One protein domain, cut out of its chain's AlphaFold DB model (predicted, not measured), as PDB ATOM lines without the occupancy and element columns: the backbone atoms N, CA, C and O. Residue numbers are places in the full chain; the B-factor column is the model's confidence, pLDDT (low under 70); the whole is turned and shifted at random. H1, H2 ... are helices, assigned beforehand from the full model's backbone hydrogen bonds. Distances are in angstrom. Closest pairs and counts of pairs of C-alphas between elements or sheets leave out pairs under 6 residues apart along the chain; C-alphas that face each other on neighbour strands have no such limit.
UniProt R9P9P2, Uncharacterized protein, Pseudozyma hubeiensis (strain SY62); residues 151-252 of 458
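AT A GLANCE: This is residues 151 to 252 of the 458 residues of an uncharacterized protein of Pseudozyma hubeiensis (strain SY62) (UniProt R9P9P2). The long helix H1 folds back into H2 as a helical hairpin at one end of a flat group of helices; H2, H3 and H5 stand nearly side by side in a triangle, with the short H4 near one end of it, and H6 packs on H3 at the end far from H1. Residues 151 to 162 stick out, of which 153 to 162 belong to H1. The printed part has 102 residues with six named helices, H1 to H6 in chain order, and no named strand; the class is all helix. It is only just compact, close to loose, with a radius of gyration of the C-alphas of 15.2 A, and spans 39 by 39 by 17 A.

HOW THE PARTS SIT: H1, residues 153 to 171, and H2, residues 179 to 194, form a helical hairpin, opposite ways at a shallow tilt of 28 degrees. H1 touches H2 with residues 166 to 171 alone; their closest C-alphas, those of Met 170 and Ala 185, are 5.5 A apart. H2 touches H5, residues 225 to 233, with its residues 187 to 194 alone, the same way at a shallow tilt of 24 degrees, closest at the C-alphas of Ala 191 and Val 227, 5.7 A. H2 also touches H4, residues 220 to 223, with its residues 180 to 187 alone, closest at the C-alphas of Glu 184 and Arg 223, 6.0 A. H4 and H5 only just touch, only at the corner by their link, with 3 pairs of C-alphas within 8 A, the closest being Ala 221 and Leu 228 at 6.7 A. H5 touches H3, residues 208 to 218, opposite ways at a shallow tilt of 18 degrees, with the C-alphas of Phe 212 and Cys 231 closest at 5.5 A. H2 and H3 are close but not clearly touching, 7.9 A between the C-alphas of Glu 187 and Phe 215. H3 touches H6, residues 245 to 251, the same way at a steep tilt of 50 degrees, closest at the C-alphas of Ala 213 and Ile 251, 4.8 A. H1 is apart from H3, H4, H5 and H6. In H1, H2, H3, H5 and H6 every O i to N i+4 pair is within hydrogen-bond range; H4 is too short for such a pair.

IN THESE COORDINATES: H1 begins at C-alpha 153, (7.657, 21.586, 38.582), and measures 27.1 A from first to last C-alpha; H2 measures 22.3 A, H3 15.1 A, H4 4.9 A, H5 12.8 A and H6 10.0 A. H6 ends at C-alpha 251, (26.933, 53.880, 29.483).

THE WHOLE: The C-alphas of Lys 175 and Asp 241 are the farthest apart, 44.1 A. The printed part has no cut; the links H2 to H3 and H5 to H6 are long. The mean pLDDT of the printed part is 72.9, and residues 151 to 159, 172 to 177, 193 to 206 and 236 to 239 are under 70.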
ATOM      1  N   VAL A 151      10.187  22.503  31.978       47.53
ATOM      2  CA  VAL A 151      10.940  22.288  33.213       47.53
ATOM      3  C   VAL A 151      10.018  21.630  34.247       47.53
ATOM      4  O   VAL A 151       9.029  22.244  34.674       47.53
ATOM      5  N   PRO A 152      10.328  20.411  34.735       57.62
ATOM      6  CA  PRO A 152       9.477  19.738  35.704       57.62
ATOM      7  C   PRO A 152       9.279  20.601  36.952       57.62
ATOM      8  O   PRO A 152      10.240  21.120  37.522       57.62
ATOM      9  N   LYS A 153       8.037  20.702  37.451       62.62
ATOM     10  CA  LYS A 153       7.657  21.586  38.582       62.62
ATOM     11  C   LYS A 153       8.521  21.428  39.844       62.62
ATOM     12  O   LYS A 153       8.555  22.326  40.682       62.62
ATOM     13  N   ARG A 154       9.191  20.283  40.004       60.97
ATOM     14  CA  ARG A 154      10.179  20.034  41.062       60.97
ATOM     15  C   ARG A 154      11.490  20.789  40.819       60.97
ATOM     16  O   ARG A 154      11.928  21.490  41.720       60.97
ATOM     17  N   VAL A 155      12.046  20.713  39.609       55.34
ATOM     18  CA  VAL A 155      13.280  21.409  39.206       55.34
ATOM     19  C   VAL A 155      13.114  22.921  39.367       55.34
ATOM     20  O   VAL A 155      13.934  23.547  40.028       55.34
ATOM     21  N   GLY A 156      11.999  23.498  38.901       58.47
ATOM     22  CA  GLY A 156      11.717  24.929  39.098       58.47
ATOM     23  C   GLY A 156      11.576  25.343  40.574       58.47
ATOM     24  O   GLY A 156      12.025  26.418  40.970       58.47
ATOM     25  N   LYS A 157      11.002  24.485  41.432       65.31
ATOM     26  CA  LYS A 157      10.934  24.731  42.887       65.31
ATOM     27  C   LYS A 157      12.304  24.648  43.557       65.31
ATOM     28  O   LYS A 157      12.608  25.493  44.397       65.31
ATOM     29  N   ASP A 158      13.105  23.651  43.196       67.50
ATOM     30  CA  ASP A 158      14.438  23.442  43.757       67.50
ATOM     31  C   ASP A 158      15.413  24.546  43.287       67.50
ATOM     32  O   ASP A 158      16.171  25.067  44.107       67.50
ATOM     33  N   PHE A 159      15.304  25.009  42.032       66.94
ATOM     34  CA  PHE A 159      16.005  26.191  41.510       66.94
ATOM     35  C   PHE A 159      15.658  27.451  42.309       66.94
ATOM     36  O   PHE A 159      16.551  28.066  42.892       66.94
ATOM     37  N   ASN A 160      14.369  27.798  42.416       70.19
ATOM     38  CA  ASN A 160      13.928  28.983  43.158       70.19
ATOM     39  C   ASN A 160      14.398  28.940  44.618       70.19
ATOM     40  O   ASN A 160      14.957  29.911  45.120       70.19
ATOM     41  N   LYS A 161      14.250  27.790  45.286       71.75
ATOM     42  CA  LYS A 161      14.724  27.596  46.661       71.75
ATOM     43  C   LYS A 161      16.238  27.807  46.779       71.75
ATOM     44  O   LYS A 161      16.669  28.494  47.702       71.75
ATOM     45  N   SER A 162      17.022  27.244  45.860       74.25
ATOM     46  CA  SER A 162      18.480  27.398  45.818       74.25
ATOM     47  C   SER A 162      18.889  28.864  45.624       74.25
ATOM     48  O   SER A 162      19.654  29.405  46.421       74.25
ATOM     49  N   ARG A 163      18.308  29.554  44.631       76.00
ATOM     50  CA  ARG A 163      18.606  30.965  44.333       76.00
ATOM     51  C   ARG A 163      18.189  31.896  45.473       76.00
ATOM     52  O   ARG A 163      18.997  32.722  45.889       76.00
ATOM     53  N   SER A 164      17.006  31.712  46.068       74.81
ATOM     54  CA  SER A 164      16.594  32.476  47.258       74.81
ATOM     55  C   SER A 164      17.524  32.245  48.454       74.81
ATOM     56  O   SER A 164      17.867  33.198  49.147       74.81
ATOM     57  N   GLN A 165      17.980  31.008  48.692       77.44
ATOM     58  CA  GLN A 165      18.969  30.724  49.738       77.44
ATOM     59  C   GLN A 165      20.312  31.411  49.459       77.44
ATOM     60  O   GLN A 165      20.927  31.936  50.388       77.44
ATOM     61  N   ARG A 166      20.743  31.465  48.193       75.25
ATOM     62  CA  ARG A 166      21.970  32.158  47.779       75.25
ATOM     63  C   ARG A 166      21.870  33.672  47.980       75.25
ATOM     64  O   ARG A 166      22.772  34.239  48.586       75.25
ATOM     65  N   PHE A 167      20.761  34.298  47.579       77.38
ATOM     66  CA  PHE A 167      20.498  35.722  47.832       77.38
ATOM     67  C   PHE A 167      20.499  36.049  49.329       77.38
ATOM     68  O   PHE A 167      21.211  36.950  49.768       77.38
ATOM     69  N   ILE A 168      19.779  35.263  50.138       78.81
ATOM     70  CA  ILE A 168      19.768  35.409  51.602       78.81
ATOM     71  C   ILE A 168      21.196  35.315  52.158       78.81
ATOM     72  O   ILE A 168      21.576  36.148  52.978       78.81
ATOM     73  N   ALA A 169      22.007  34.362  51.689       79.88
ATOM     74  CA  ALA A 169      23.397  34.214  52.113       79.88
ATOM     75  C   ALA A 169      24.308  35.381  51.680       79.88
ATOM     76  O   ALA A 169      25.230  35.713  52.419       79.88
ATOM     77  N   MET A 170      24.058  36.017  50.528       77.06
ATOM     78  CA  MET A 170      24.761  37.241  50.111       77.06
ATOM     79  C   MET A 170      24.383  38.425  51.015       77.06
ATOM     80  O   MET A 170      25.266  39.087  51.552       77.06
ATOM     81  N   VAL A 171      23.083  38.630  51.256       74.81
ATOM     82  CA  VAL A 171      22.534  39.729  52.075       74.81
ATOM     83  C   VAL A 171      22.910  39.622  53.560       74.81
ATOM     84  O   VAL A 171      23.118  40.639  54.208       74.81
ATOM     85  N   HIS A 172      23.037  38.409  54.109       69.62
ATOM     86  CA  HIS A 172      23.430  38.186  55.513       69.62
ATOM     87  C   HIS A 172      24.954  38.076  55.716       69.62
ATOM     88  O   HIS A 172      25.413  37.801  56.827       69.62
ATOM     89  N   LYS A 173      25.750  38.246  54.652       65.88
ATOM     90  CA  LYS A 173      27.216  38.234  54.713       65.88
ATOM     91  C   LYS A 173      27.803  39.495  55.375       65.88
ATOM     92  O   LYS A 173      28.693  39.326  56.215       65.88
ATOM     93  N   PRO A 174      27.353  40.730  55.060       58.72
ATOM     94  CA  PRO A 174      27.713  41.906  55.849       58.72
ATOM     95  C   PRO A 174      27.052  41.849  57.238       58.72
ATOM     96  O   PRO A 174      25.864  41.568  57.372       58.72
ATOM     97  N   LYS A 175      27.835  42.109  58.294       58.16
ATOM     98  CA  LYS A 175      27.343  42.143  59.689       58.16
ATOM     99  C   LYS A 175      26.680  43.467  60.071       58.16
ATOM    100  O   LYS A 175      25.962  43.513  61.067       58.16
ATOM    101  N   GLU A 176      26.931  44.518  59.301       57.00
ATOM    102  CA  GLU A 176      26.288  45.822  59.423       57.00
ATOM    103  C   GLU A 176      25.501  46.082  58.139       57.00
ATOM    104  O   GLU A 176      25.981  45.802  57.041       57.00
ATOM    105  N   VAL A 177      24.266  46.564  58.284       60.72
ATOM    106  CA  VAL A 177      23.362  46.814  57.157       60.72
ATOM    107  C   VAL A 177      23.688  48.182  56.566       60.72
ATOM    108  O   VAL A 177      23.005  49.169  56.834       60.72
ATOM    109  N   ASP A 178      24.772  48.230  55.799       72.69
ATOM    110  CA  ASP A 178      25.058  49.345  54.904       72.69
ATOM    111  C   ASP A 178      24.236  49.190  53.614       72.69
ATOM    112  O   ASP A 178      24.094  48.086  53.077       72.69
ATOM    113  N   ASN A 179      23.691  50.295  53.110       75.19
ATOM    114  CA  ASN A 179      22.909  50.296  51.877       75.19
ATOM    115  C   ASN A 179      23.778  49.918  50.673       75.19
ATOM    116  O   ASN A 179      23.303  49.197  49.799       75.19
ATOM    117  N   ASP A 180      25.052  50.322  50.652       74.88
ATOM    118  CA  ASP A 180      25.965  49.961  49.561       74.88
ATOM    119  C   ASP A 180      26.289  48.458  49.557       74.88
ATOM    120  O   ASP A 180      26.317  47.842  48.494       74.88
ATOM    121  N   ALA A 181      26.411  47.828  50.731       74.69
ATOM    122  CA  ALA A 181      26.599  46.378  50.845       74.69
ATOM    123  C   ALA A 181      25.342  45.583  50.431       74.69
ATOM    124  O   ALA A 181      25.448  44.481  49.885       74.69
ATOM    125  N   LEU A 182      24.141  46.134  50.658       77.75
ATOM    126  CA  LEU A 182      22.891  45.568  50.139       77.75
ATOM    127  C   LEU A 182      22.783  45.708  48.615       77.75
ATOM    128  O   LEU A 182      22.356  44.758  47.954       77.75
ATOM    129  N   LEU A 183      23.181  46.856  48.056       79.31
ATOM    130  CA  LEU A 183      23.219  47.081  46.609       79.31
ATOM    131  C   LEU A 183      24.224  46.142  45.933       79.31
ATOM    132  O   LEU A 183      23.855  45.458  44.985       79.31
ATOM    133  N   GLU A 184      25.438  46.009  46.469       80.50
ATOM    134  CA  GLU A 184      26.455  45.073  45.973       80.50
ATOM    135  C   GLU A 184      25.955  43.613  46.000       80.50
ATOM    136  O   GLU A 184      26.153  42.856  45.046       80.50
ATOM    137  N   ALA A 185      25.266  43.204  47.073       78.69
ATOM    138  CA  ALA A 185      24.663  41.873  47.177       78.69
ATOM    139  C   ALA A 185      23.527  41.657  46.160       78.69
ATOM    140  O   ALA A 185      23.375  40.550  45.638       78.69
ATOM    141  N   PHE A 186      22.743  42.695  45.860       80.38
ATOM    142  CA  PHE A 186      21.686  42.648  44.850       80.38
ATOM    143  C   PHE A 186      22.257  42.597  43.427       80.38
ATOM    144  O   PHE A 186      21.858  41.735  42.650       80.38
ATOM    145  N   GLU A 187      23.251  43.426  43.109       81.88
ATOM    146  CA  GLU A 187      23.970  43.424  41.826       81.88
ATOM    147  C   GLU A 187      24.621  42.059  41.553       81.88
ATOM    148  O   GLU A 187      24.468  41.495  40.470       81.88
ATOM    149  N   LYS A 188      25.275  41.465  42.561       79.06
ATOM    150  CA  LYS A 188      25.864  40.116  42.467       79.06
ATOM    151  C   LYS A 188      24.823  39.009  42.321       79.06
ATOM    152  O   LYS A 188      25.102  38.003  41.674       79.06
ATOM    153  N   PHE A 189      23.635  39.175  42.898       80.00
ATOM    154  CA  PHE A 189      22.539  38.231  42.698       80.00
ATOM    155  C   PHE A 189      21.907  38.362  41.310       80.00
ATOM    156  O   PHE A 189      21.599  37.344  40.699       80.00
ATOM    157  N   LEU A 190      21.772  39.582  40.779       73.62
ATOM    158  CA  LEU A 190      21.365  39.783  39.390       73.62
ATOM    159  C   LEU A 190      22.386  39.167  38.428       73.62
ATOM    160  O   LEU A 190      21.969  38.455  37.524       73.62
ATOM    161  N   ALA A 191      23.695  39.341  38.649       71.69
ATOM    162  CA  ALA A 191      24.725  38.646  37.868       71.69
ATOM    163  C   ALA A 191      24.563  37.120  37.916       71.69
ATOM    164  O   ALA A 191      24.492  36.482  36.874       71.69
ATOM    165  N   ASP A 192      24.385  36.546  39.109       72.19
ATOM    166  CA  ASP A 192      24.164  35.105  39.282       72.19
ATOM    167  C   ASP A 192      22.853  34.590  38.649       72.19
ATOM    168  O   ASP A 192      22.727  33.392  38.395       72.19
ATOM    169  N   LEU A 193      21.870  35.466  38.406       69.19
ATOM    170  CA  LEU A 193      20.675  35.157  37.615       69.19
ATOM    171  C   LEU A 193      20.915  35.329  36.111       69.19
ATOM    172  O   LEU A 193      20.406  34.522  35.344       69.19
ATOM    173  N   MET A 194      21.684  36.332  35.689       66.56
ATOM    174  CA  MET A 194      22.057  36.536  34.286       66.56
ATOM    175  C   MET A 194      22.920  35.383  33.762       66.56
ATOM    176  O   MET A 194      22.643  34.866  32.686       66.56
ATOM    177  N   ASP A 195      23.844  34.880  34.584       62.28
ATOM    178  CA  ASP A 195      24.626  33.659  34.341       62.28
ATOM    179  C   ASP A 195      23.766  32.365  34.337       62.28
ATOM    180  O   ASP A 195      24.294  31.276  34.128       62.28
ATOM    181  N   CYS A 196      22.449  32.436  34.599       60.53
ATOM    182  CA  CYS A 196      21.519  31.309  34.410       60.53
ATOM    183  C   CYS A 196      20.821  31.306  33.047       60.53
ATOM    184  O   CYS A 196      20.082  30.362  32.765       60.53
ATOM    185  N   PHE A 197      20.951  32.370  32.255       54.72
ATOM    186  CA  PHE A 197      20.371  32.409  30.921       54.72
ATOM    187  C   PHE A 197      21.389  31.837  29.945       54.72
ATOM    188  O   PHE A 197      22.287  32.546  29.499       54.72
ATOM    189  N   ASP A 198      21.214  30.566  29.585       46.44
ATOM    190  CA  ASP A 198      21.987  29.941  28.507       46.44
ATOM    191  C   ASP A 198      21.774  30.697  27.173       46.44
ATOM    192  O   ASP A 198      22.689  30.802  26.355       46.44
ATOM    193  N   HIS A 199      20.575  31.271  26.968       47.62
ATOM    194  CA  HIS A 199      20.173  31.978  25.742       47.62
ATOM    195  C   HIS A 199      19.529  33.353  26.047       47.62
ATOM    196  O   HIS A 199      18.321  33.541  25.882       47.62
ATOM    197  N   PRO A 200      20.303  34.369  26.481       48.91
ATOM    198  CA  PRO A 200      19.767  35.678  26.878       48.91
ATOM    199  C   PRO A 200      19.147  36.479  25.717       48.91
ATOM    200  O   PRO A 200      18.556  37.529  25.949       48.91
ATOM    201  N   HIS A 201      19.285  36.023  24.469       46.53
ATOM    202  CA  HIS A 201      18.703  36.661  23.279       46.53
ATOM    203  C   HIS A 201      17.385  36.015  22.823       46.53
ATOM    204  O   HIS A 201      16.635  36.649  22.085       46.53
ATOM    205  N   GLU A 202      17.085  34.792  23.278       49.09
ATOM    206  CA  GLU A 202      15.789  34.122  23.071       49.09
ATOM    207  C   GLU A 202      14.720  34.646  24.042       49.09
ATOM    208  O   GLU A 202      13.516  34.526  23.805       49.09
ATOM    209  N   VAL A 203      15.150  35.281  25.136       53.22
ATOM    210  CA  VAL A 203      14.258  35.971  26.066       53.22
ATOM    211  C   VAL A 203      13.680  37.207  25.375       53.22
ATOM    212  O   VAL A 203      14.322  38.253  25.278       53.22
ATOM    213  N   ILE A 204      12.441  37.089  24.898       53.28
ATOM    214  CA  ILE A 204      11.713  38.161  24.208       53.28
ATOM    215  C   ILE A 204      11.730  39.445  25.055       53.28
ATOM    216  O   ILE A 204      11.233  39.471  26.180       53.28
ATOM    217  N   GLY A 205      12.286  40.521  24.489       60.38
ATOM    218  CA  GLY A 205      12.404  41.831  25.138       60.38
ATOM    219  C   GLY A 205      13.650  42.025  26.014       60.38
ATOM    220  O   GLY A 205      13.840  43.118  26.541       60.38
ATOM    221  N   TRP A 206      14.517  41.018  26.160       69.06
ATOM    222  CA  TRP A 206      15.785  41.159  26.875       69.06
ATOM    223  C   TRP A 206      16.847  41.833  25.994       69.06
ATOM    224  O   TRP A 206      17.120  41.401  24.873       69.06
ATOM    225  N   ASN A 207      17.487  42.881  26.518       75.00
ATOM    226  CA  ASN A 207      18.571  43.588  25.843       75.00
ATOM    227  C   ASN A 207      19.795  43.716  26.772       75.00
ATOM    228  O   ASN A 207      19.786  44.556  27.675       75.00
ATOM    229  N   PRO A 208      20.869  42.933  26.558       75.62
ATOM    230  CA  PRO A 208      22.078  42.998  27.380       75.62
ATOM    231  C   PRO A 208      22.788  44.355  27.336       75.62
ATOM    232  O   PRO A 208      23.404  44.738  28.328       75.62
ATOM    233  N   PHE A 209      22.657  45.126  26.248       80.31
ATOM    234  CA  PHE A 209      23.165  46.500  26.205       80.31
ATOM    235  C   PHE A 209      22.412  47.426  27.170       80.31
ATOM    236  O   PHE A 209      23.041  48.226  27.861       80.31
ATOM    237  N   ALA A 210      21.085  47.290  27.265       84.19
ATOM    238  CA  ALA A 210      20.274  48.054  28.214       84.19
ATOM    239  C   ALA A 210      20.551  47.627  29.666       84.19
ATOM    240  O   ALA A 210      20.677  48.486  30.537       84.19
ATOM    241  N   ALA A 211      20.737  46.326  29.921       81.75
ATOM    242  CA  ALA A 211      21.143  45.820  31.234       81.75
ATOM    243  C   ALA A 211      22.525  46.359  31.647       81.75
ATOM    244  O   ALA A 211      22.683  46.890  32.745       81.75
ATOM    245  N   PHE A 212      23.520  46.310  30.752       85.44
ATOM    246  CA  PHE A 212      24.839  46.908  30.985       85.44
ATOM    247  C   PHE A 212      24.729  48.415  31.278       85.44
ATOM    248  O   PHE A 212      25.318  48.897  32.246       85.44
ATOM    249  N   ALA A 213      23.908  49.146  30.515       87.69
ATOM    250  CA  ALA A 213      23.629  50.563  30.745       87.69
ATOM    251  C   ALA A 213      22.999  50.844  32.122       87.69
ATOM    252  O   ALA A 213      23.375  51.821  32.771       87.69
ATOM    253  N   GLU A 214      22.085  49.992  32.595       86.81
ATOM    254  CA  GLU A 214      21.492  50.093  33.935       86.81
ATOM    255  C   GLU A 214      22.523  49.881  35.049       86.81
ATOM    256  O   GLU A 214      22.564  50.678  35.985       86.81
ATOM    257  N   PHE A 215      23.402  48.880  34.940       86.62
ATOM    258  CA  PHE A 215      24.464  48.667  35.932       86.62
ATOM    259  C   PHE A 215      25.478  49.819  35.963       86.62
ATOM    260  O   PHE A 215      25.867  50.257  37.050       86.62
ATOM    261  N   VAL A 216      25.877  50.356  34.801       87.38
ATOM    262  CA  VAL A 216      26.751  51.541  34.746       87.38
ATOM    263  C   VAL A 216      26.060  52.733  35.414       87.38
ATOM    264  O   VAL A 216      26.632  53.337  36.323       87.38
ATOM    265  N   GLN A 217      24.810  53.022  35.041       87.56
ATOM    266  CA  GLN A 217      24.029  54.135  35.589       87.56
ATOM    267  C   GLN A 217      23.769  54.002  37.100       87.56
ATOM    268  O   GLN A 217      23.762  55.005  37.812       87.56
ATOM    269  N   ALA A 218      23.577  52.780  37.605       83.94
ATOM    270  CA  ALA A 218      23.402  52.514  39.030       83.94
ATOM    271  C   ALA A 218      24.683  52.758  39.852       83.94
ATOM    272  O   ALA A 218      24.600  52.922  41.071       83.94
ATOM    273  N   GLY A 219      25.862  52.776  39.219       83.25
ATOM    274  CA  GLY A 219      27.160  52.899  39.889       83.25
ATOM    275  C   GLY A 219      27.838  51.563  40.222       83.25
ATOM    276  O   GLY A 219      28.779  51.543  41.022       83.25
ATOM    277  N   ALA A 220      27.424  50.457  39.590       84.00
ATOM    278  CA  ALA A 220      28.070  49.146  39.744       84.00
ATOM    279  C   ALA A 220      29.564  49.176  39.362       84.00
ATOM    280  O   ALA A 220      30.347  48.365  39.847       84.00
ATOM    281  N   ALA A 221      29.989  50.163  38.562       82.62
ATOM    282  CA  ALA A 221      31.389  50.402  38.211       82.62
ATOM    283  C   ALA A 221      32.323  50.578  39.413       82.62
ATOM    284  O   ALA A 221      33.481  50.179  39.329       82.62
ATOM    285  N   HIS A 222      31.817  51.132  40.516       80.56
ATOM    286  CA  HIS A 222      32.590  51.337  41.739       80.56
ATOM    287  C   HIS A 222      32.297  50.256  42.789       80.56
ATOM    288  O   HIS A 222      33.216  49.788  43.455       80.56
ATOM    289  N   ARG A 223      31.032  49.823  42.927       82.25
ATOM    290  CA  ARG A 223      30.619  48.843  43.953       82.25
ATOM    291  C   ARG A 223      30.868  47.385  43.567       82.25
ATOM    292  O   ARG A 223      31.297  46.590  44.397       82.25
ATOM    293  N   SER A 224      30.583  47.008  42.324       80.94
ATOM    294  CA  SER A 224      30.608  45.615  41.868       80.94
ATOM    295  C   SER A 224      31.200  45.458  40.453       80.94
ATOM    296  O   SER A 224      30.533  44.949  39.550       80.94
ATOM    297  N   PRO A 225      32.492  45.793  40.229       80.88
ATOM    298  CA  PRO A 225      33.102  45.756  38.893       80.88
ATOM    299  C   PRO A 225      32.963  44.406  38.167       80.88
ATOM    300  O   PRO A 225      32.785  44.359  36.953       80.88
ATOM    301  N   SER A 226      32.961  43.300  38.922       79.00
ATOM    302  CA  SER A 226      32.745  41.944  38.403       79.00
ATOM    303  C   SER A 226      31.369  41.740  37.757       79.00
ATOM    304  O   SER A 226      31.242  40.923  36.857       79.00
ATOM    305  N   VAL A 227      30.338  42.461  38.208       78.50
ATOM    306  CA  VAL A 227      28.979  42.392  37.645       78.50
ATOM    307  C   VAL A 227      28.956  43.041  36.269       78.50
ATOM    308  O   VAL A 227      28.413  42.457  35.336       78.50
ATOM    309  N   LEU A 228      29.607  44.196  36.111       80.81
ATOM    310  CA  LEU A 228      29.752  44.834  34.803       80.81
ATOM    311  C   LEU A 228      30.603  44.007  33.846       80.81
ATOM    312  O   LEU A 228      30.237  43.906  32.679       80.81
ATOM    313  N   GLN A 229      31.653  43.346  34.340       77.62
ATOM    314  CA  GLN A 229      32.396  42.372  33.543       77.62
ATOM    315  C   GLN A 229      31.502  41.202  33.095       77.62
ATOM    316  O   GLN A 229      31.530  40.843  31.921       77.62
ATOM    317  N   SER A 230      30.663  40.632  33.970       72.94
ATOM    318  CA  SER A 230      29.683  39.611  33.564       72.94
ATOM    319  C   SER A 230      28.686  40.148  32.527       72.94
ATOM    320  O   SER A 230      28.427  39.492  31.524       72.94
ATOM    321  N   CYS A 231      28.186  41.374  32.699       76.00
ATOM    322  CA  CYS A 231      27.248  41.996  31.761       76.00
ATOM    323  C   CYS A 231      27.870  42.282  30.390       76.00
ATOM    324  O   CYS A 231      27.225  42.031  29.376       76.00
ATOM    325  N   SER A 232      29.116  42.768  30.327       77.25
ATOM    326  CA  SER A 232      29.790  43.028  29.048       77.25
ATOM    327  C   SER A 232      29.969  41.751  28.233       77.25
ATOM    328  O   SER A 232      29.812  41.781  27.015       77.25
ATOM    329  N   ARG A 233      30.207  40.610  28.896       72.06
ATOM    330  CA  ARG A 233      30.296  39.297  28.238       72.06
ATOM    331  C   ARG A 233      28.998  38.923  27.530       72.06
ATOM    332  O   ARG A 233      29.036  38.460  26.400       72.06
ATOM    333  N   LEU A 234      27.850  39.212  28.145       71.94
ATOM    334  CA  LEU A 234      26.520  38.968  27.571       71.94
ATOM    335  C   LEU A 234      26.172  39.900  26.396       71.94
ATOM    336  O   LEU A 234      25.115  39.737  25.788       71.94
ATOM    337  N   THR A 235      27.029  40.877  26.073       71.94
ATOM    338  CA  THR A 235      26.903  41.676  24.844       71.94
ATOM    339  C   THR A 235      27.681  41.097  23.661       71.94
ATOM    340  O   THR A 235      27.428  41.490  22.526       71.94
ATOM    341  N   LEU A 236      28.624  40.178  23.896       68.25
ATOM    342  CA  LEU A 236      29.396  39.531  22.834       68.25
ATOM    343  C   LEU A 236      28.460  38.692  21.956       68.25
ATOM    344  O   LEU A 236      27.655  37.926  22.475       68.25
ATOM    345  N   GLY A 237      28.562  38.841  20.634       58.81
ATOM    346  CA  GLY A 237      27.643  38.199  19.685       58.81
ATOM    347  C   GLY A 237      26.427  39.039  19.282       58.81
ATOM    348  O   GLY A 237      25.713  38.647  18.360       58.81
ATOM    349  N   LEU A 238      26.182  40.193  19.918       65.00
ATOM    350  CA  LEU A 238      25.025  41.030  19.594       65.00
ATOM    351  C   LEU A 238      25.238  42.013  18.445       65.00
ATOM    352  O   LEU A 238      26.260  42.685  18.325       65.00
ATOM    353  N   GLU A 239      24.152  42.201  17.700       65.31
ATOM    354  CA  GLU A 239      23.934  43.326  16.797       65.31
ATOM    355  C   GLU A 239      23.989  44.653  17.571       65.31
ATOM    356  O   GLU A 239      23.160  44.918  18.449       65.31
ATOM    357  N   TRP A 240      24.930  45.524  17.204       70.12
ATOM    358  CA  TRP A 240      25.071  46.862  17.790       70.12
ATOM    359  C   TRP A 240      23.855  47.771  17.548       70.12
ATOM    360  O   TRP A 240      23.680  48.746  18.276       70.12
ATOM    361  N   ASP A 241      22.976  47.433  16.605       71.50
ATOM    362  CA  ASP A 241      21.718  48.151  16.355       71.50
ATOM    363  C   ASP A 241      20.712  48.013  17.513       71.50
ATOM    364  O   ASP A 241      19.824  48.850  17.674       71.50
ATOM    365  N   ARG A 242      20.886  47.010  18.388       71.75
ATOM    366  CA  ARG A 242      20.114  46.873  19.637       71.75
ATOM    367  C   ARG A 242      20.550  47.854  20.728       71.75
ATOM    368  O   ARG A 242      19.854  47.991  21.733       71.75
ATOM    369  N   LEU A 243      21.688  48.530  20.571       79.25
ATOM    370  CA  LEU A 243      22.154  49.550  21.505       79.25
ATOM    371  C   LEU A 243      21.499  50.899  21.161       79.25
ATOM    372  O   LEU A 243      21.906  51.580  20.212       79.25
ATOM    373  N   SER A 244      20.507  51.311  21.953       86.25
ATOM    374  CA  SER A 244      19.807  52.584  21.739       86.25
ATOM    375  C   SER A 244      20.707  53.798  22.012       86.25
ATOM    376  O   SER A 244      21.694  53.728  22.750       86.25
ATOM    377  N   ASP A 245      20.361  54.958  21.447       89.81
ATOM    378  CA  ASP A 245      21.084  56.209  21.719       89.81
ATOM    379  C   ASP A 245      20.889  56.723  23.153       89.81
ATOM    380  O   ASP A 245      21.680  57.540  23.631       89.81
ATOM    381  N   GLU A 246      19.860  56.248  23.855       89.69
ATOM    382  CA  GLU A 246      19.696  56.485  25.287       89.69
ATOM    383  C   GLU A 246      20.694  55.632  26.074       89.69
ATOM    384  O   GLU A 246      21.457  56.172  26.872       89.69
ATOM    385  N   ASP A 247      20.803  54.339  25.766       88.12
ATOM    386  CA  ASP A 247      21.773  53.435  26.395       88.12
ATOM    387  C   ASP A 247      23.219  53.895  26.177       88.12
ATOM    388  O   ASP A 247      23.993  53.940  27.133       88.12
ATOM    389  N   LYS A 248      23.578  54.360  24.969       87.44
ATOM    390  CA  LYS A 248      24.901  54.963  24.688       87.44
ATOM    391  C   LYS A 248      25.220  56.121  25.637       87.44
ATOM    392  O   LYS A 248      26.354  56.237  26.103       87.44
ATOM    393  N   LYS A 249      24.232  56.971  25.948       89.94
ATOM    394  CA  LYS A 249      24.389  58.096  26.889       89.94
ATOM    395  C   LYS A 249      24.503  57.616  28.338       89.94
ATOM    396  O   LYS A 249      25.292  58.189  29.081       89.94
ATOM    397  N   ARG A 250      23.744  56.582  28.728       87.81
ATOM    398  CA  ARG A 250      23.756  55.996  30.085       87.81
ATOM    399  C   ARG A 250      25.061  55.253  30.394       87.81
ATOM    400  O   ARG A 250      25.576  55.382  31.498       87.81
ATOM    401  N   ILE A 251      25.617  54.543  29.410       88.06
ATOM    402  CA  ILE A 251      26.933  53.880  29.483       88.06
ATOM    403  C   ILE A 251      28.068  54.917  29.529       88.06
ATOM    404  O   ILE A 251      29.028  54.775  30.282       88.06
ATOM    405  N   GLY A 252      27.960  55.979  28.725       88.25
ATOM    406  CA  GLY A 252      28.995  57.003  28.610       88.25
ATOM    407  C   GLY A 252      30.190  56.569  27.751       88.25
ATOM    408  O   GLY A 252      30.408  55.395  27.462       88.25
TER     409      GLY A 252